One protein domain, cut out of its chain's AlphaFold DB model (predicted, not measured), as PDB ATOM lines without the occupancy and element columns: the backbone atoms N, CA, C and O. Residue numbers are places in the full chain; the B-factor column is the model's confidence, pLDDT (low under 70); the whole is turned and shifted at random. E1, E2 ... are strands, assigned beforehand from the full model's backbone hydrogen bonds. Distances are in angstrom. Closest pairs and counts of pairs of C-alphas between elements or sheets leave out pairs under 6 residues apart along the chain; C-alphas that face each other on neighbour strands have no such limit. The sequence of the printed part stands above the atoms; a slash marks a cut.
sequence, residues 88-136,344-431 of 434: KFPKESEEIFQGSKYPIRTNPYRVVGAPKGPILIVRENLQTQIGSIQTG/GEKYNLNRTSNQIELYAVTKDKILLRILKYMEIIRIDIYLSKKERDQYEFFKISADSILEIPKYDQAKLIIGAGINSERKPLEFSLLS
ATOM      1  N   LYS A  88      23.862  20.558  42.177       79.69
ATOM      2  CA  LYS A  88      24.084  21.892  42.743       79.69
ATOM      3  C   LYS A  88      23.294  22.940  41.957       79.69
ATOM      4  O   LYS A  88      23.152  22.817  40.747       79.69
ATOM      5  N   PHE A  89      22.863  24.001  42.637       84.31
ATOM      6  CA  PHE A  89      22.404  25.217  41.963       84.31
ATOM      7  C   PHE A  89      23.564  25.862  41.178       84.31
ATOM      8  O   PHE A  89      24.714  25.786  41.635       84.31
ATOM      9  N   PRO A  90      23.294  26.532  40.043       83.88
ATOM     10  CA  PRO A  90      24.286  27.353  39.352       83.88
ATOM     11  C   PRO A  90      24.944  28.372  40.295       83.88
ATOM     12  O   PRO A  90      24.285  28.908  41.188       83.88
ATOM     13  N   LYS A  91      26.240  28.660  40.092       77.88
ATOM     14  CA  LYS A  91      27.069  29.470  41.018       77.88
ATOM     15  C   LYS A  91      26.515  30.870  41.312       77.88
ATOM     16  O   LYS A  91      26.814  31.417  42.369       77.88
ATOM     17  N   GLU A  92      25.726  31.425  40.400       83.62
ATOM     18  CA  GLU A  92      25.160  32.778  40.470       83.62
ATOM     19  C   GLU A  92      23.659  32.764  40.796       83.62
ATOM     20  O   GLU A  92      22.918  33.659  40.398       83.62
ATOM     21  N   SER A  93      23.186  31.722  41.486       91.19
ATOM     22  CA  SER A  93      21.773  31.621  41.850       91.19
ATOM     23  C   SER A  93      21.448  32.462  43.086       91.19
ATOM     24  O   SER A  93      22.119  32.358  44.116       91.19
ATOM     25  N   GLU A  94      20.388  33.263  43.010       93.62
ATOM     26  CA  GLU A  94      19.947  34.172  44.075       93.62
ATOM     27  C   GLU A  94      18.429  34.070  44.282       93.62
ATOM     28  O   GLU A  94      17.674  34.058  43.316       93.62
ATOM     29  N   GLU A  95      17.956  34.056  45.527       93.31
ATOM     30  CA  GLU A  95      16.555  34.349  45.847       93.31
ATOM     31  C   GLU A  95      16.356  35.868  45.928       93.31
ATOM     32  O   GLU A  95      17.144  36.577  46.557       93.31
ATOM     33  N   ILE A  96      15.287  36.376  45.317       91.06
ATOM     34  CA  ILE A  96      14.826  37.754  45.484       91.06
ATOM     35  C   ILE A  96      13.684  37.756  46.496       91.06
ATOM     36  O   ILE A  96      12.600  37.235  46.226       91.06
ATOM     37  N   PHE A  97      13.889  38.428  47.625       89.38
ATOM     38  CA  PHE A  97      12.856  38.628  48.634       89.38
ATOM     39  C   PHE A  97      12.846  40.084  49.105       89.38
ATOM     40  O   PHE A  97      13.874  40.630  49.497       89.38
ATOM     41  N   GLN A  98      11.680  40.738  49.018       84.88
ATOM     42  CA  GLN A  98      11.488  42.153  49.386       84.88
ATOM     43  C   GLN A  98      12.524  43.109  48.755       84.88
ATOM     44  O   GLN A  98      13.015  44.034  49.394       84.88
ATOM     45  N   GLY A  99      12.894  42.862  47.494       83.81
ATOM     46  CA  GLY A  99      13.892  43.656  46.766       83.81
ATOM     47  C   GLY A  99      15.352  43.369  47.142       83.81
ATOM     48  O   GLY A  99      16.253  43.886  46.486       83.81
ATOM     49  N   SER A 100      15.599  42.521  48.143       90.00
ATOM     50  CA  SER A 100      16.936  42.059  48.525       90.00
ATOM     51  C   SER A 100      17.284  40.742  47.835       90.00
ATOM     52  O   SER A 100      16.407  39.918  47.569       90.00
ATOM     53  N   LYS A 101      18.574  40.549  47.549       91.81
ATOM     54  CA  LYS A 101      19.124  39.341  46.920       91.81
ATOM     55  C   LYS A 101      19.809  38.463  47.963       91.81
ATOM     56  O   LYS A 101      20.658  38.946  48.712       91.81
ATOM     57  N   TYR A 102      19.476  37.179  47.975       92.50
ATOM     58  CA  TYR A 102      20.012  36.191  48.905       92.50
ATOM     59  C   TYR A 102      20.699  35.064  48.124       92.50
ATOM     60  O   TYR A 102      20.035  34.351  47.376       92.50
ATOM     61  N   PRO A 103      22.020  34.867  48.268       92.31
ATOM     62  CA  PRO A 103      22.741  33.874  47.478       92.31
ATOM     63  C   PRO A 103      22.368  32.441  47.877       92.31
ATOM     64  O   PRO A 103      22.352  32.091  49.063       92.31
ATOM     65  N   ILE A 104      22.163  31.587  46.876       91.19
ATOM     66  CA  ILE A 104      21.858  30.166  47.050       91.19
ATOM     67  C   ILE A 104      23.162  29.369  47.028       91.19
ATOM     68  O   ILE A 104      23.834  29.266  46.005       91.19
ATOM     69  N   ARG A 105      23.543  28.804  48.180       87.88
ATOM     70  CA  ARG A 105      24.834  28.102  48.356       87.88
ATOM     71  C   ARG A 105      24.709  26.599  48.592       87.88
ATOM     72  O   ARG A 105      25.721  25.900  48.592       87.88
ATOM     73  N   THR A 106      23.499  26.100  48.823       89.31
ATOM     74  CA  THR A 106      23.235  24.707  49.202       89.31
ATOM     75  C   THR A 106      22.120  24.116  48.349       89.31
ATOM     76  O   THR A 106      21.268  24.841  47.847       89.31
ATOM     77  N   ASN A 107      22.118  22.791  48.203       90.12
ATOM     78  CA  ASN A 107      20.993  22.025  47.672       90.12
ATOM     79  C   ASN A 107      20.677  20.894  48.679       90.12
ATOM     80  O   ASN A 107      21.537  20.034  48.872       90.12
ATOM     81  N   PRO A 108      19.522  20.902  49.370       91.94
ATOM     82  CA  PRO A 108      18.454  21.892  49.263       91.94
ATOM     83  C   PRO A 108      18.838  23.270  49.812       91.94
ATOM     84  O   PRO A 108      19.720  23.418  50.664       91.94
ATOM     85  N   TYR A 109      18.132  24.282  49.331       92.25
ATOM     86  CA  TYR A 109      18.201  25.652  49.816       92.25
ATOM     87  C   TYR A 109      16.991  25.965  50.691       92.25
ATOM     88  O   TYR A 109      15.864  25.632  50.336       92.25
ATOM     89  N   ARG A 110      17.204  26.609  51.839       91.75
ATOM     90  CA  ARG A 110      16.105  27.079  52.687       91.75
ATOM     91  C   ARG A 110      15.697  28.473  52.241       91.75
ATOM     92  O   ARG A 110      16.503  29.391  52.350       91.75
ATOM     93  N   VAL A 111      14.457  28.600  51.784       91.69
ATOM     94  CA  VAL A 111      13.933  29.864  51.258       91.69
ATOM     95  C   VAL A 111      13.772  30.889  52.380       91.69
ATOM     96  O   VAL A 111      13.422  30.544  53.516       91.69
ATOM     97  N   VAL A 112      14.072  32.142  52.063       86.56
ATOM     98  CA  VAL A 112      13.959  33.293  52.961       86.56
ATOM     99  C   VAL A 112      12.517  33.805  52.981       86.56
ATOM    100  O   VAL A 112      12.024  34.222  54.031       86.56
ATOM    101  N   GLY A 113      11.829  33.747  51.837       68.75
ATOM    102  CA  GLY A 113      10.456  34.208  51.680       68.75
ATOM    103  C   GLY A 113       9.397  33.384  52.423       68.75
ATOM    104  O   GLY A 113       9.511  32.176  52.618       68.75
ATOM    105  N   ALA A 114       8.332  34.072  52.850       64.94
ATOM    106  CA  ALA A 114       7.197  33.493  53.570       64.94
ATOM    107  C   ALA A 114       6.308  32.596  52.670       64.94
ATOM    108  O   ALA A 114       6.135  32.897  51.491       64.94
ATOM    109  N   PRO A 115       5.624  31.575  53.229       58.69
ATOM    110  CA  PRO A 115       4.906  30.529  52.477       58.69
ATOM    111  C   PRO A 115       3.607  30.973  51.770       58.69
ATOM    112  O   PRO A 115       2.865  30.133  51.277       58.69
ATOM    113  N   LYS A 116       3.270  32.269  51.764       67.06
ATOM    114  CA  LYS A 116       1.977  32.783  51.260       67.06
ATOM    115  C   LYS A 116       2.064  33.527  49.923       67.06
ATOM    116  O   LYS A 116       1.047  34.030  49.459       67.06
ATOM    117  N   GLY A 117       3.250  33.628  49.330       76.88
ATOM    118  CA  GLY A 117       3.469  34.295  48.048       76.88
ATOM    119  C   GLY A 117       4.482  33.540  47.190       76.88
ATOM    120  O   GLY A 117       5.115  32.602  47.678       76.88
ATOM    121  N   PRO A 118       4.632  33.923  45.915       89.75
ATOM    122  CA  PRO A 118       5.555  33.255  45.020       89.75
ATOM    123  C   PRO A 118       7.007  33.508  45.436       89.75
ATOM    124  O   PRO A 118       7.363  34.599  45.887       89.75
ATOM    125  N   ILE A 119       7.852  32.503  45.234       92.56
ATOM    126  CA  ILE A 119       9.294  32.577  45.476       92.56
ATOM    127  C   ILE A 119       9.965  32.945  44.160       92.56
ATOM    128  O   ILE A 119       9.701  32.325  43.130       92.56
ATOM    129  N   LEU A 120      10.823  33.961  44.183       93.31
ATOM    130  CA  LEU A 120      11.520  34.443  42.996       93.31
ATOM    131  C   LEU A 120      12.991  34.061  43.080       93.31
ATOM    132  O   LEU A 120      13.696  34.503  43.981       93.31
ATOM    133  N   ILE A 121      13.455  33.268  42.123       93.00
ATOM    134  CA  ILE A 121      14.851  32.849  42.001       93.00
ATOM    135  C   ILE A 121      15.428  33.428  40.712       93.00
ATOM    136  O   ILE A 121      14.788  33.373  39.669       93.00
ATOM    137  N   VAL A 122      16.644  33.951  40.756       92.25
ATOM    138  CA  VAL A 122      17.442  34.268  39.569       92.25
ATOM    139  C   VAL A 122      18.495  33.186  39.414       92.25
ATOM    140  O   VAL A 122      19.181  32.867  40.381       92.25
ATOM    141  N   ARG A 123      18.624  32.617  38.217       88.25
ATOM    142  CA  ARG A 123      19.673  31.655  37.856       88.25
ATOM    143  C   ARG A 123      20.067  31.872  36.402       88.25
ATOM    144  O   ARG A 123      19.188  31.958  35.557       88.25
ATOM    145  N   GLU A 124      21.364  31.991  36.122       78.81
ATOM    146  CA  GLU A 124      21.895  32.072  34.746       78.81
ATOM    147  C   GLU A 124      21.191  33.137  33.876       78.81
ATOM    148  O   GLU A 124      20.870  32.908  32.716       78.81
ATOM    149  N   ASN A 125      20.924  34.317  34.456       78.69
ATOM    150  CA  ASN A 125      20.180  35.437  33.848       78.69
ATOM    151  C   ASN A 125      18.678  35.203  33.582       78.69
ATOM    152  O   ASN A 125      18.014  36.082  33.036       78.69
ATOM    153  N   LEU A 126      18.116  34.078  34.021       88.62
ATOM    154  CA  LEU A 126      16.683  33.792  33.985       88.62
ATOM    155  C   LEU A 126      16.048  34.009  35.358       88.62
ATOM    156  O   LEU A 126      16.630  33.697  36.398       88.62
ATOM    157  N   GLN A 127      14.813  34.503  35.364       92.88
ATOM    158  CA  GLN A 127      13.986  34.581  36.564       92.88
ATOM    159  C   GLN A 127      13.046  33.380  36.610       92.88
ATOM    160  O   GLN A 127      12.352  33.090  35.644       92.88
ATOM    161  N   THR A 128      13.009  32.684  37.735       94.44
ATOM    162  CA  THR A 128      12.102  31.572  38.009       94.44
ATOM    163  C   THR A 128      11.160  31.984  39.130       94.44
ATOM    164  O   THR A 128      11.589  32.184  40.264       94.44
ATOM    165  N   GLN A 129       9.878  32.114  38.814       94.69
ATOM    166  CA  GLN A 129       8.817  32.280  39.799       94.69
ATOM    167  C   GLN A 129       8.262  30.900  40.162       94.69
ATOM    168  O   GLN A 129       7.727  30.209  39.297       94.69
ATOM    169  N   ILE A 130       8.370  30.515  41.429       93.88
ATOM    170  CA  ILE A 130       7.797  29.282  41.976       93.88
ATOM    171  C   ILE A 130       6.523  29.656  42.725       93.88
ATOM    172  O   ILE A 130       6.561  30.483  43.636       93.88
ATOM    173  N   GLY A 131       5.395  29.055  42.358       92.31
ATOM    174  CA  GLY A 131       4.103  29.426  42.932       92.31
ATOM    175  C   GLY A 131       3.372  30.534  42.174       92.31
ATOM    176  O   GLY A 131       3.939  31.268  41.361       92.31
ATOM    177  N   SER A 132       2.075  30.654  42.451       93.25
ATOM    178  CA  SER A 132       1.216  31.718  41.931       93.25
ATOM    179  C   SER A 132       1.110  32.891  42.907       93.25
ATOM    180  O   SER A 132       1.322  32.736  44.108       93.25
ATOM    181  N   ILE A 133       0.753  34.068  42.391       92.12
ATOM    182  CA  ILE A 133       0.517  35.276  43.202       92.12
ATOM    183  C   ILE A 133      -0.731  35.123  44.079       92.12
ATOM    184  O   ILE A 133      -0.715  35.501  45.247       92.12
ATOM    185  N   GLN A 134      -1.812  34.589  43.512       90.88
ATOM    186  CA  GLN A 134      -3.084  34.371  44.192       90.88
ATOM    187  C   GLN A 134      -3.321  32.881  44.440       90.88
ATOM    188  O   GLN A 134      -2.992  32.028  43.608       90.88
ATOM    189  N   THR A 135      -3.922  32.585  45.590       88.38
ATOM    190  CA  THR A 135      -4.399  31.256  45.999       88.38
ATOM    191  C   THR A 135      -5.753  31.400  46.696       88.38
ATOM    192  O   THR A 135      -6.073  32.467  47.223       88.38
ATOM    193  N   GLY A 136      -6.572  30.346  46.694       90.12
ATOM    194  CA  GLY A 136      -7.915  30.404  47.271       90.12
ATOM    195  C   GLY A 136      -8.890  31.220  46.420       90.12
ATOM    196  O   GLY A 136      -8.762  31.275  45.196       90.12
ATOM    197  N   GLY A 344      -0.286  26.784  43.940       80.25
ATOM    198  CA  GLY A 344       0.600  26.931  42.793       80.25
ATOM    199  C   GLY A 344       2.029  26.427  43.011       80.25
ATOM    200  O   GLY A 344       2.817  26.512  42.081       80.25
ATOM    201  N   GLU A 345       2.394  25.929  44.197       85.88
ATOM    202  CA  GLU A 345       3.796  25.678  44.609       85.88
ATOM    203  C   GLU A 345       4.589  24.745  43.683       85.88
ATOM    204  O   GLU A 345       5.809  24.833  43.617       85.88
ATOM    205  N   LYS A 346       3.902  23.864  42.949       89.50
ATOM    206  CA  LYS A 346       4.535  22.972  41.971       89.50
ATOM    207  C   LYS A 346       4.876  23.643  40.639       89.50
ATOM    208  O   LYS A 346       5.499  22.997  39.804       89.50
ATOM    209  N   TYR A 347       4.401  24.860  40.390       93.19
ATOM    210  CA  TYR A 347       4.567  25.537  39.111       93.19
ATOM    211  C   TYR A 347       5.775  26.465  39.129       93.19
ATOM    212  O   TYR A 347       5.859  27.351  39.979       93.19
ATOM    213  N   ASN A 348       6.639  26.308  38.128       94.38
ATOM    214  CA  ASN A 348       7.817  27.134  37.917       94.38
ATOM    215  C   ASN A 348       7.663  27.890  36.604       94.38
ATOM    216  O   ASN A 348       7.754  27.293  35.531       94.38
ATOM    217  N   LEU A 349       7.433  29.196  36.687       96.38
ATOM    218  CA  LEU A 349       7.465  30.093  35.541       96.38
ATOM    219  C   LEU A 349       8.890  30.628  35.374       96.38
ATOM    220  O   LEU A 349       9.302  31.539  36.092       96.38
ATOM    221  N   ASN A 350       9.637  30.063  34.431       95.38
ATOM    222  CA  ASN A 350      10.929  30.587  33.999       95.38
ATOM    223  C   ASN A 350      10.699  31.682  32.952       95.38
ATOM    224  O   ASN A 350       9.910  31.476  32.033       95.38
ATOM    225  N   ARG A 351      11.388  32.817  33.051       94.81
ATOM    226  CA  ARG A 351      11.253  33.952  32.128       94.81
ATOM    227  C   ARG A 351      12.570  34.700  31.945       94.81
ATOM    228  O   ARG A 351      13.334  34.855  32.897       94.81
ATOM    229  N   THR A 352      12.802  35.209  30.738       93.12
ATOM    230  CA  THR A 352      13.980  36.036  30.416       93.12
ATOM    231  C   THR A 352      13.876  37.460  30.959       93.12
ATOM    232  O   THR A 352      14.888  38.133  31.141       93.12
ATOM    233  N   SER A 353      12.665  37.945  31.242       88.94
ATOM    234  CA  SER A 353      12.429  39.302  31.735       88.94
ATOM    235  C   SER A 353      11.212  39.373  32.663       88.94
ATOM    236  O   SER A 353      10.306  38.539  32.611       88.94
ATOM    237  N   ASN A 354      11.156  40.408  33.509       87.50
ATOM    238  CA  ASN A 354      10.034  40.634  34.426       87.50
ATOM    239  C   ASN A 354       8.843  41.314  33.726       87.50
ATOM    240  O   ASN A 354       8.503  42.461  34.016       87.50
ATOM    241  N   GLN A 355       8.265  40.640  32.733       92.12
ATOM    242  CA  GLN A 355       7.140  41.162  31.946       92.12
ATOM    243  C   GLN A 355       5.882  40.294  32.024       92.12
ATOM    244  O   GLN A 355       4.815  40.735  31.597       92.12
ATOM    245  N   ILE A 356       5.996  39.085  32.572       95.69
ATOM    246  CA  ILE A 356       4.902  38.132  32.740       95.69
ATOM    247  C   ILE A 356       5.016  37.440  34.091       95.69
ATOM    248  O   ILE A 356       6.115  37.063  34.494       95.69
ATOM    249  N   GLU A 357       3.896  37.226  34.767       95.94
ATOM    250  CA  GLU A 357       3.835  36.532  36.051       95.94
ATOM    251  C   GLU A 357       2.730  35.485  36.077       95.94
ATOM    252  O   GLU A 357       1.674  35.651  35.461       95.94
ATOM    253  N   LEU A 358       2.952  34.415  36.842       96.44
ATOM    254  CA  LEU A 358       1.911  33.435  37.113       96.44
ATOM    255  C   LEU A 358       0.979  34.017  38.174       96.44
ATOM    256  O   LEU A 358       1.313  34.056  39.361       96.44
ATOM    257  N   TYR A 359      -0.185  34.493  37.738       95.81
ATOM    258  CA  TYR A 359      -1.144  35.139  38.621       95.81
ATOM    259  C   TYR A 359      -1.870  34.112  39.483       95.81
ATOM    260  O   TYR A 359      -1.859  34.215  40.706       95.81
ATOM    261  N   ALA A 360      -2.463  33.100  38.853       95.38
ATOM    262  CA  ALA A 360      -3.216  32.054  39.528       95.38
ATOM    263  C   ALA A 360      -3.291  30.795  38.662       95.38
ATOM    264  O   ALA A 360      -3.185  30.857  37.437       95.38
ATOM    265  N   VAL A 361      -3.536  29.656  39.301       94.56
ATOM    266  CA  VAL A 361      -3.884  28.407  38.621       94.56
ATOM    267  C   VAL A 361      -5.187  27.905  39.221       94.56
ATOM    268  O   VAL A 361      -5.276  27.764  40.437       94.56
ATOM    269  N   THR A 362      -6.196  27.647  38.397       94.38
ATOM    270  CA  THR A 362      -7.465  27.043  38.825       94.38
ATOM    271  C   THR A 362      -7.479  25.555  38.477       94.38
ATOM    272  O   THR A 362      -6.474  24.980  38.046       94.38
ATOM    273  N   LYS A 363      -8.627  24.899  38.662       91.44
ATOM    274  CA  LYS A 363      -8.822  23.512  38.227       91.44
ATOM    275  C   LYS A 363      -8.576  23.339  36.719       91.44
ATOM    276  O   LYS A 363      -7.959  22.353  36.318       91.44
ATOM    277  N   ASP A 364      -9.017  24.305  35.921       92.31
ATOM    278  CA  ASP A 364      -9.181  24.235  34.464       92.31
ATOM    279  C   ASP A 364      -8.463  25.355  33.688       92.31
ATOM    280  O   ASP A 364      -8.402  25.300  32.460       92.31
ATOM    281  N   LYS A 365      -7.889  26.354  34.369       94.69
ATOM    282  CA  LYS A 365      -7.247  27.519  33.744       94.69
ATOM    283  C   LYS A 365      -5.913  27.868  34.391       94.69
ATOM    284  O   LYS A 365      -5.698  27.670  35.589       94.69
ATOM    285  N   ILE A 366      -5.031  28.452  33.591       95.88
ATOM    286  CA  ILE A 366      -3.827  29.149  34.046       95.88
ATOM    287  C   ILE A 366      -4.013  30.627  33.718       95.88
ATOM    288  O   ILE A 366      -4.343  30.986  32.587       95.88
ATOM    289  N   LEU A 367      -3.817  31.479  34.722       96.81
ATOM    290  CA  LEU A 367      -3.931  32.927  34.599       96.81
ATOM    291  C   LEU A 367      -2.535  33.552  34.622       96.81
ATOM    292  O   LEU A 367      -1.806  33.426  35.612       96.81
ATOM    293  N   LEU A 368      -2.176  34.243  33.544       97.12
ATOM    294  CA  LEU A 368      -0.887  34.916  33.381       97.12
ATOM    295  C   LEU A 368      -1.099  36.428  33.375       97.12
ATOM    296  O   LEU A 368      -1.825  36.947  32.529       97.12
ATOM    297  N   ARG A 369      -0.465  37.147  34.304       96.12
ATOM    298  CA  ARG A 369      -0.499  38.614  34.336       96.12
ATOM    299  C   ARG A 369       0.623  39.169  33.472       96.12
ATOM    300  O   ARG A 369       1.788  38.844  33.680       96.12
ATOM    301  N   ILE A 370       0.268  40.041  32.543       95.44
ATOM    302  CA  ILE A 370       1.187  40.783  31.689       95.44
ATOM    303  C   ILE A 370       1.500  42.117  32.366       95.44
ATOM    304  O   ILE A 370       0.600  42.912  32.600       95.44
ATOM    305  N   LEU A 371       2.765  42.372  32.699       92.81
ATOM    306  CA  LEU A 371       3.182  43.562  33.456       92.81
ATOM    307  C   LEU A 371       3.498  44.777  32.572       92.81
ATOM    308  O   LEU A 371       3.555  45.902  33.057       92.81
ATOM    309  N   LYS A 372       3.744  44.563  31.278       92.38
ATOM    310  CA  LYS A 372       4.043  45.622  30.302       92.38
ATOM    311  C   LYS A 372       3.264  45.381  29.023       92.38
ATOM    312  O   LYS A 372       3.024  44.230  28.687       92.38
ATOM    313  N   TYR A 373       2.933  46.443  28.294       91.50
ATOM    314  CA  TYR A 373       2.271  46.314  26.998       91.50
ATOM    315  C   TYR A 373       3.040  45.361  26.062       91.50
ATOM    316  O   TYR A 373       4.263  45.473  25.927       91.50
ATOM    317  N   MET A 374       2.315  44.449  25.411       92.12
ATOM    318  CA  MET A 374       2.843  43.476  24.452       92.12
ATOM    319  C   MET A 374       2.177  43.658  23.091       92.12
ATOM    320  O   MET A 374       0.955  43.577  22.986       92.12
ATOM    321  N   GLU A 375       2.980  43.838  22.043       89.00
ATOM    322  CA  GLU A 375       2.492  43.844  20.658       89.00
ATOM    323  C   GLU A 375       1.945  42.474  20.272       89.00
ATOM    324  O   GLU A 375       0.874  42.357  19.679       89.00
ATOM    325  N   ILE A 376       2.675  41.429  20.654       91.25
ATOM    326  CA  ILE A 376       2.312  40.040  20.417       91.25
ATOM    327  C   ILE A 376       2.819  39.190  21.576       91.25
ATOM    328  O   ILE A 376       3.927  39.399  22.074       91.25
ATOM    329  N   ILE A 377       2.007  38.229  21.998       95.06
ATOM    330  CA  ILE A 377       2.406  37.142  22.883       95.06
ATOM    331  C   ILE A 377       1.828  35.838  22.343       95.06
ATOM    332  O   ILE A 377       0.636  35.726  22.063       95.06
ATOM    333  N   ARG A 378       2.698  34.850  22.192       95.31
ATOM    334  CA  ARG A 378       2.372  33.510  21.729       95.31
ATOM    335  C   ARG A 378       2.657  32.518  22.841       95.31
ATOM    336  O   ARG A 378       3.693  32.601  23.497       95.31
ATOM    337  N   ILE A 379       1.739  31.583  23.031       97.19
ATOM    338  CA  ILE A 379       1.787  30.546  24.051       97.19
ATOM    339  C   ILE A 379       1.499  29.217  23.376       97.19
ATOM    340  O   ILE A 379       0.470  29.040  22.725       97.19
ATOM    341  N   ASP A 380       2.412  28.283  23.555       95.75
ATOM    342  CA  ASP A 380       2.372  26.969  22.957       95.75
ATOM    343  C   ASP A 380       2.312  25.924  24.093       95.75
ATOM    344  O   ASP A 380       3.240  25.798  24.899       95.75
ATOM    345  N   ILE A 381       1.190  25.200  24.195       95.12
ATOM    346  CA  ILE A 381       0.916  24.204  25.243       95.12
ATOM    347  C   ILE A 381       1.156  22.809  24.673       95.12
ATOM    348  O   ILE A 381       0.435  22.369  23.785       95.12
ATOM    349  N   TYR A 382       2.145  22.093  25.191       92.69
ATOM    350  CA  TYR A 382       2.527  20.772  24.701       92.69
ATOM    351  C   TYR A 382       1.820  19.691  25.492       92.69
ATOM    352  O   TYR A 382       1.986  19.617  26.707       92.69
ATOM    353  N   LEU A 383       1.090  18.815  24.808       89.50
ATOM    354  CA  LEU A 383       0.521  17.596  25.393       89.50
ATOM    355  C   LEU A 383       1.485  16.413  25.214       89.50
ATOM    356  O   LEU A 383       1.579  15.520  26.056       89.50
ATOM    357  N   SER A 384       2.270  16.447  24.136       85.94
ATOM    358  CA  SER A 384       3.371  15.523  23.877       85.94
ATOM    359  C   SER A 384       4.452  16.210  23.033       85.94
ATOM    360  O   SER A 384       4.325  17.377  22.673       85.94
ATOM    361  N   LYS A 385       5.517  15.485  22.665       84.62
ATOM    362  CA  LYS A 385       6.502  15.993  21.690       84.62
ATOM    363  C   LYS A 385       5.901  16.219  20.293       84.62
ATOM    364  O   LYS A 385       6.522  16.915  19.503       84.62
ATOM    365  N   LYS A 386       4.740  15.622  19.988       85.88
ATOM    366  CA  LYS A 386       4.095  15.639  18.662       85.88
ATOM    367  C   LYS A 386       2.770  16.402  18.631       85.88
ATOM    368  O   LYS A 386       2.220  16.594  17.559       85.88
ATOM    369  N   GLU A 387       2.253  16.814  19.786       88.00
ATOM    370  CA  GLU A 387       0.917  17.400  19.918       88.00
ATOM    371  C   GLU A 387       0.971  18.658  20.779       88.00
ATOM    372  O   GLU A 387       1.556  18.654  21.874       88.00
ATOM    373  N   ARG A 388       0.372  19.735  20.267       90.81
ATOM    374  CA  ARG A 388       0.519  21.076  20.817       90.81
ATOM    375  C   ARG A 388      -0.675  21.959  20.466       90.81
ATOM    376  O   ARG A 388      -1.015  22.083  19.296       90.81
ATOM    377  N   ASP A 389      -1.172  22.682  21.459       90.81
ATOM    378  CA  ASP A 389      -2.122  23.773  21.262       90.81
ATOM    379  C   ASP A 389      -1.399  25.119  21.184       90.81
ATOM    380  O   ASP A 389      -0.374  25.342  21.838       90.81
ATOM    381  N   GLN A 390      -1.937  26.035  20.382       91.25
ATOM    382  CA  GLN A 390      -1.386  27.371  20.177       91.25
ATOM    383  C   GLN A 390      -2.397  28.447  20.561       91.25
ATOM    384  O   GLN A 390      -3.534  28.444  20.093       91.25
ATOM    385  N   TYR A 391      -1.925  29.431  21.317       91.56
ATOM    386  CA  TYR A 391      -2.642  30.660  21.619       91.56
ATOM    387  C   TYR A 391      -1.772  31.847  21.233       91.56
ATOM    388  O   TYR A 391      -0.617  31.943  21.633       91.56
ATOM    389  N   GLU A 392      -2.322  32.757  20.441       89.62
ATOM    390  CA  GLU A 392      -1.642  33.976  20.018       89.62
ATOM    391  C   GLU A 392      -2.543  35.158  20.363       89.62
ATOM    392  O   GLU A 392      -3.735  35.162  20.047       89.62
ATOM    393  N   PHE A 393      -1.979  36.134  21.065       89.56
ATOM    394  CA  PHE A 393      -2.669  37.328  21.517       89.56
ATOM    395  C   PHE A 393      -1.897  38.558  21.049       89.56
ATOM    396  O   PHE A 393      -0.668  38.587  21.098       89.56
ATOM    397  N   PHE A 394      -2.621  39.592  20.631       86.25
ATOM    398  CA  PHE A 394      -2.052  40.806  20.054       86.25
ATOM    399  C   PHE A 394      -2.475  42.035  20.859       86.25
ATOM    400  O   PHE A 394      -3.579  42.063  21.405       86.25
ATOM    401  N   LYS A 395      -1.609  43.055  20.899       85.12
ATOM    402  CA  LYS A 395      -1.862  44.374  21.505       85.12
ATOM    403  C   LYS A 395      -2.413  44.298  22.935       85.12
ATOM    404  O   LYS A 395      -3.422  44.919  23.283       85.12
ATOM    405  N   ILE A 396      -1.762  43.502  23.776       89.38
ATOM    406  CA  ILE A 396      -2.184  43.275  25.158       89.38
ATOM    407  C   ILE A 396      -1.684  44.411  26.044       89.38
ATOM    408  O   ILE A 396      -0.484  44.650  26.155       89.38
ATOM    409  N   SER A 397      -2.619  45.101  26.703       88.62
ATOM    410  CA  SER A 397      -2.314  46.188  27.637       88.62
ATOM    411  C   SER A 397      -1.553  45.693  28.865       88.62
ATOM    412  O   SER A 397      -1.707  44.542  29.280       88.62
ATOM    413  N   ALA A 398      -0.788  46.584  29.496       90.00
ATOM    414  CA  ALA A 398      -0.208  46.311  30.806       90.00
ATOM    415  C   ALA A 398      -1.299  45.967  31.840       90.00
ATOM    416  O   ALA A 398      -2.459  46.371  31.712       90.00
ATOM    417  N   ASP A 399      -0.919  45.166  32.830       89.62
ATOM    418  CA  ASP A 399      -1.752  44.615  33.902       89.62
ATOM    419  C   ASP A 399      -2.928  43.734  33.469       89.62
ATOM    420  O   ASP A 399      -3.754  43.332  34.293       89.62
ATOM    421  N   SER A 400      -2.978  43.372  32.188       92.00
ATOM    422  CA  SER A 400      -3.931  42.396  31.674       92.00
ATOM    423  C   SER A 400      -3.602  41.006  32.196       92.00
ATOM    424  O   SER A 400      -2.459  40.559  32.120       92.00
ATOM    425  N   ILE A 401      -4.612  40.293  32.672       95.50
ATOM    426  CA  ILE A 401      -4.511  38.882  33.023       95.50
ATOM    427  C   ILE A 401      -5.127  38.081  31.875       95.50
ATOM    428  O   ILE A 401      -6.321  38.198  31.591       95.50
ATOM    429  N   LEU A 402      -4.288  37.296  31.206       95.19
ATOM    430  CA  LEU A 402      -4.671  36.379  30.142       95.19
ATOM    431  C   LEU A 402      -5.055  35.028  30.741       95.19
ATOM    432  O   LEU A 402      -4.403  34.556  31.674       95.19
ATOM    433  N   GLU A 403      -6.085  34.398  30.181       94.12
ATOM    434  CA  GLU A 403      -6.425  33.010  30.485       94.12
ATOM    435  C   GLU A 403      -5.970  32.074  29.364       94.12
ATOM    436  O   GLU A 403      -6.173  32.349  28.182       94.12
ATOM    437  N   ILE A 404      -5.380  30.947  29.754       94.88
ATOM    438  CA  ILE A 404      -5.138  29.792  28.885       94.88
ATOM    439  C   ILE A 404      -5.703  28.536  29.564       94.88
ATOM    440  O   ILE A 404      -5.771  28.495  30.802       94.88
ATOM    441  N   PRO A 405      -6.126  27.509  28.808       93.44
ATOM    442  CA  PRO A 405      -6.619  26.279  29.413       93.44
ATOM    443  C   PRO A 405      -5.510  25.544  30.166       93.44
ATOM    444  O   PRO A 405      -4.338  25.559  29.787       93.44
ATOM    445  N   LYS A 406      -5.904  24.854  31.234       92.31
ATOM    446  CA  LYS A 406      -5.049  23.934  31.975       92.31
ATOM    447  C   LYS A 406      -5.443  22.500  31.643       92.31
ATOM    448  O   LYS A 406      -6.399  21.974  32.210       92.31
ATOM    449  N   TYR A 407      -4.654  21.838  30.806       89.88
ATOM    450  CA  TYR A 407      -4.790  20.399  30.602       89.88
ATOM    451  C   TYR A 407      -4.012  19.634  31.667       89.88
ATOM    452  O   TYR A 407      -2.857  19.945  31.942       89.88
ATOM    453  N   ASP A 408      -4.613  18.597  32.246       84.19
ATOM    454  CA  ASP A 408      -3.911  17.750  33.221       84.19
ATOM    455  C   ASP A 408      -2.755  16.968  32.580       84.19
ATOM    456  O   ASP A 408      -1.758  16.675  33.235       84.19
ATOM    457  N   GLN A 409      -2.861  16.688  31.278       85.19
ATOM    458  CA  GLN A 409      -1.808  16.067  30.477       85.19
ATOM    459  C   GLN A 409      -0.794  17.070  29.908       85.19
ATOM    460  O   GLN A 409       0.157  16.639  29.255       85.19
ATOM    461  N   ALA A 410      -0.982  18.382  30.138       87.62
ATOM    462  CA  ALA A 410      -0.052  19.399  29.664       87.62
ATOM    463  C   ALA A 410       1.331  19.109  30.227       87.62
ATOM    464  O   ALA A 410       1.548  19.047  31.440       87.62
ATOM    465  N   LYS A 411       2.262  18.919  29.305       85.19
ATOM    466  CA  LYS A 411       3.623  18.608  29.629       85.19
ATOM    467  C   LYS A 411       4.409  19.882  29.930       85.19
ATOM    468  O   LYS A 411       4.878  20.112  31.048       85.19
ATOM    469  N   LEU A 412       4.520  20.721  28.921       90.88
ATOM    470  CA  LEU A 412       5.317  21.929  28.955       90.88
ATOM    471  C   LEU A 412       4.492  23.040  28.332       90.88
ATOM    472  O   LEU A 412       3.850  22.839  27.305       90.88
ATOM    473  N   ILE A 413       4.520  24.214  28.940       95.62
ATOM    474  CA  ILE A 413       4.011  25.420  28.303       95.62
ATOM    475  C   ILE A 413       5.223  26.293  28.040       95.62
ATOM    476  O   ILE A 413       5.981  26.580  28.964       95.62
ATOM    477  N   ILE A 414       5.413  26.702  26.796       96.81
ATOM    478  CA  ILE A 414       6.400  27.716  26.432       96.81
ATOM    479  C   ILE A 414       5.689  28.886  25.780       96.81
ATOM    480  O   ILE A 414       4.581  28.757  25.262       96.81
ATOM    481  N   GLY A 415       6.323  30.042  25.808       97.19
ATOM    482  CA  GLY A 415       5.811  31.191  25.101       97.19
ATOM    483  C   GLY A 415       6.874  32.234  24.859       97.19
ATOM    484  O   GLY A 415       7.950  32.227  25.461       97.19
ATOM    485  N   ALA A 416       6.537  33.146  23.965       97.69
ATOM    486  CA  ALA A 416       7.349  34.300  23.652       97.69
ATOM    487  C   ALA A 416       6.479  35.531  23.426       97.69
ATOM    488  O   ALA A 416       5.289  35.423  23.129       97.69
ATOM    489  N   GLY A 417       7.073  36.709  23.564       95.81
ATOM    490  CA  GLY A 417       6.405  37.982  23.345       95.81
ATOM    491  C   GLY A 417       7.348  39.067  22.847       95.81
ATOM    492  O   GLY A 417       8.562  38.985  23.031       95.81
ATOM    493  N   ILE A 418       6.780  40.095  22.223       94.12
ATOM    494  CA  ILE A 418       7.477  41.330  21.849       94.12
ATOM    495  C   ILE A 418       6.716  42.498  22.469       94.12
ATOM    496  O   ILE A 418       5.513  42.640  22.250       94.12
ATOM    497  N   ASN A 419       7.411  43.346  23.227       91.00
ATOM    498  CA  ASN A 419       6.826  44.576  23.762       91.00
ATOM    499  C   ASN A 419       6.935  45.758  22.775       91.00
ATOM    500  O   ASN A 419       7.597  45.662  21.741       91.00
ATOM    501  N   SER A 420       6.332  46.897  23.125       84.06
ATOM    502  CA  SER A 420       6.389  48.135  22.322       84.06
ATOM    503  C   SER A 420       7.812  48.687  22.140       84.06
ATOM    504  O   SER A 420       8.127  49.287  21.116       84.06
ATOM    505  N   GLU A 421       8.706  48.430  23.098       87.06
ATOM    506  CA  GLU A 421      10.135  48.769  23.019       87.06
ATOM    507  C   GLU A 421      10.951  47.768  22.179       87.06
ATOM    508  O   GLU A 421      12.178  47.874  22.126       87.06
ATOM    509  N   ARG A 422      10.305  46.780  21.544       85.44
ATOM    510  CA  ARG A 422      10.944  45.717  20.748       85.44
ATOM    511  C   ARG A 422      11.955  44.881  21.524       85.44
ATOM    512  O   ARG A 422      12.961  44.424  20.987       85.44
ATOM    513  N   LYS A 423      11.674  44.661  22.800       90.12
ATOM    514  CA  LYS A 423      12.403  43.726  23.650       90.12
ATOM    515  C   LYS A 423      11.679  42.380  23.652       90.12
ATOM    516  O   LYS A 423      10.457  42.362  23.845       90.12
ATOM    517  N   PRO A 424      12.410  41.276  23.430       93.69
ATOM    518  CA  PRO A 424      11.840  39.945  23.482       93.69
ATOM    519  C   PRO A 424      11.556  39.533  24.929       93.69
ATOM    520  O   PRO A 424      12.290  39.876  25.858       93.69
ATOM    521  N   LEU A 425      10.503  38.746  25.091       95.12
ATOM    522  CA  LEU A 425      10.213  37.935  26.262       95.12
ATOM    523  C   LEU A 425      10.203  36.481  25.793       95.12
ATOM    524  O   LEU A 425       9.530  36.171  24.815       95.12
ATOM    525  N   GLU A 426      10.888  35.593  26.503       96.38
ATOM    526  CA  GLU A 426      10.696  34.145  26.405       96.38
ATOM    527  C   GLU A 426      10.370  33.620  27.795       96.38
ATOM    528  O   GLU A 426      10.899  34.111  28.800       96.38
ATOM    529  N   PHE A 427       9.473  32.644  27.865       96.81
ATOM    530  CA  PHE A 427       9.117  32.008  29.118       96.81
ATOM    531  C   PHE A 427       8.739  30.542  28.930       96.81
ATOM    532  O   PHE A 427       8.350  30.096  27.852       96.81
ATOM    533  N   SER A 428       8.835  29.791  30.021       96.31
ATOM    534  CA  SER A 428       8.324  28.430  30.126       96.31
ATOM    535  C   SER A 428       7.672  28.222  31.485       96.31
ATOM    536  O   SER A 428       8.138  28.753  32.489       96.31
ATOM    537  N   LEU A 429       6.589  27.456  31.521       95.75
ATOM    538  CA  LEU A 429       5.896  27.065  32.737       95.75
ATOM    539  C   LEU A 429       5.984  25.545  32.882       95.75
ATOM    540  O   LEU A 429       5.422  24.790  32.084       95.75
ATOM    541  N   LEU A 430       6.695  25.115  33.920       93.19
ATOM    542  CA  LEU A 430       6.862  23.716  34.306       93.19
ATOM    543  C   LEU A 430       5.964  23.409  35.498       93.19
ATOM    544  O   LEU A 430       5.803  24.254  36.373       93.19
ATOM    545  N   SER A 431       5.406  22.202  35.562       89.06
ATOM    546  CA  SER A 431       4.593  21.758  36.708       89.06
ATOM    547  C   SER A 431       5.124  20.499  37.399       89.06
ATOM    548  O   SER A 431       4.570  20.077  38.417       89.06
TER     549      SER A 431
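Overview. This is residues 88 to 136 and 344 to 431 of the 434 residues of an uncharacterized protein of Leptospira neocaledonica (UniProt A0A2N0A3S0). Picture a long, twisted sheet of nine strands with a small sheet of three, E6, E7 and E10, covering one part of it, a sandwich whose sheets are only partly face to face. E5, E12, E11, E8 and E9 with the small sheet make the body, and E3, E1 and E2 carry the large sheet on beyond it. The printed part has 137 residues with no named helix and twelve named strands, E1 to E12 in number order; the class is all strand. The large sheet runs E2, E1, E3, E4, E5, E12, E11, E8, E9, the small one E6, E7, E10, both antiparallel. The whole is compact, with a radius of gyration of the C-alphas of 15.1 A and spans of 39 by 36 by 31 A.

Along the chain. Find C-alpha 94 at (19.947, 34.172, 44.075), where E1 begins and runs to residue 97; E2 follows at 100 to 103. E3 is residues 119 to 123, 12.9 A long, and E4 126 to 130. Past the cut, look for E5 at 348 to 351, E6 at 356 to 361 and E7 at 365 to 370. E8, residues 374 to 382, is 22.7 A long and E9, 388 to 396, 22.8 A. E10 is 401 to 405, E11 412 to 419, 23.3 A, and E12 424 to 430, 20.1 A, ending at C-alpha 430 at (6.862, 23.716, 34.306).

Arrangement. Start at E2, an edge strand, which forms a hairpin with E1: N 95 and O 102 are 2.8 A apart. Next, N 96 of E1 is 2.8 A from O 120 of E3. E3 and E4 are a hairpin, with N 121 and O 128 at 2.8 A. E5 is the antiparallel neighbour of E4, with N 129 and O 349 within hydrogen-bond range at 2.8 A, and of E12, with N 350 and O 428 at 2.8 A. In the hairpin E11 and E12, N 417 and O 425 are 2.8 A apart. E8 is the antiparallel neighbour of E11, with N 378 and O 416 within hydrogen-bond range at 2.8 A, and forms a hairpin with the edge strand E9, with N 379 and O 391 at 2.8 A. In the small sheet, find N 357 and O 369, 2.9 A, between E6 and E7, and N 368 and O 402, 2.9 A, between E7 and E10. The facing parts of the two sheets are 9.5 A centre to centre, their planes 19 degrees apart. The closest C-alphas of E5 and E6 are Leu 349 and Leu 358, 6.7 A; those of E9 and E10 are Tyr 391 and Ile 404, 7.7 A.

Size, cuts and confidence. The C-alphas of Thr 106 and Lys 395 are the two farthest apart, 42.2 A. Residues 137 to 343 are not printed; C-alphas 136 and 344 are 10.2 A apart across the cut. The link E2 to E3, 15 residues, is long. The mean pLDDT of the printed part is 90.3; residues 113 to 116 are under 70.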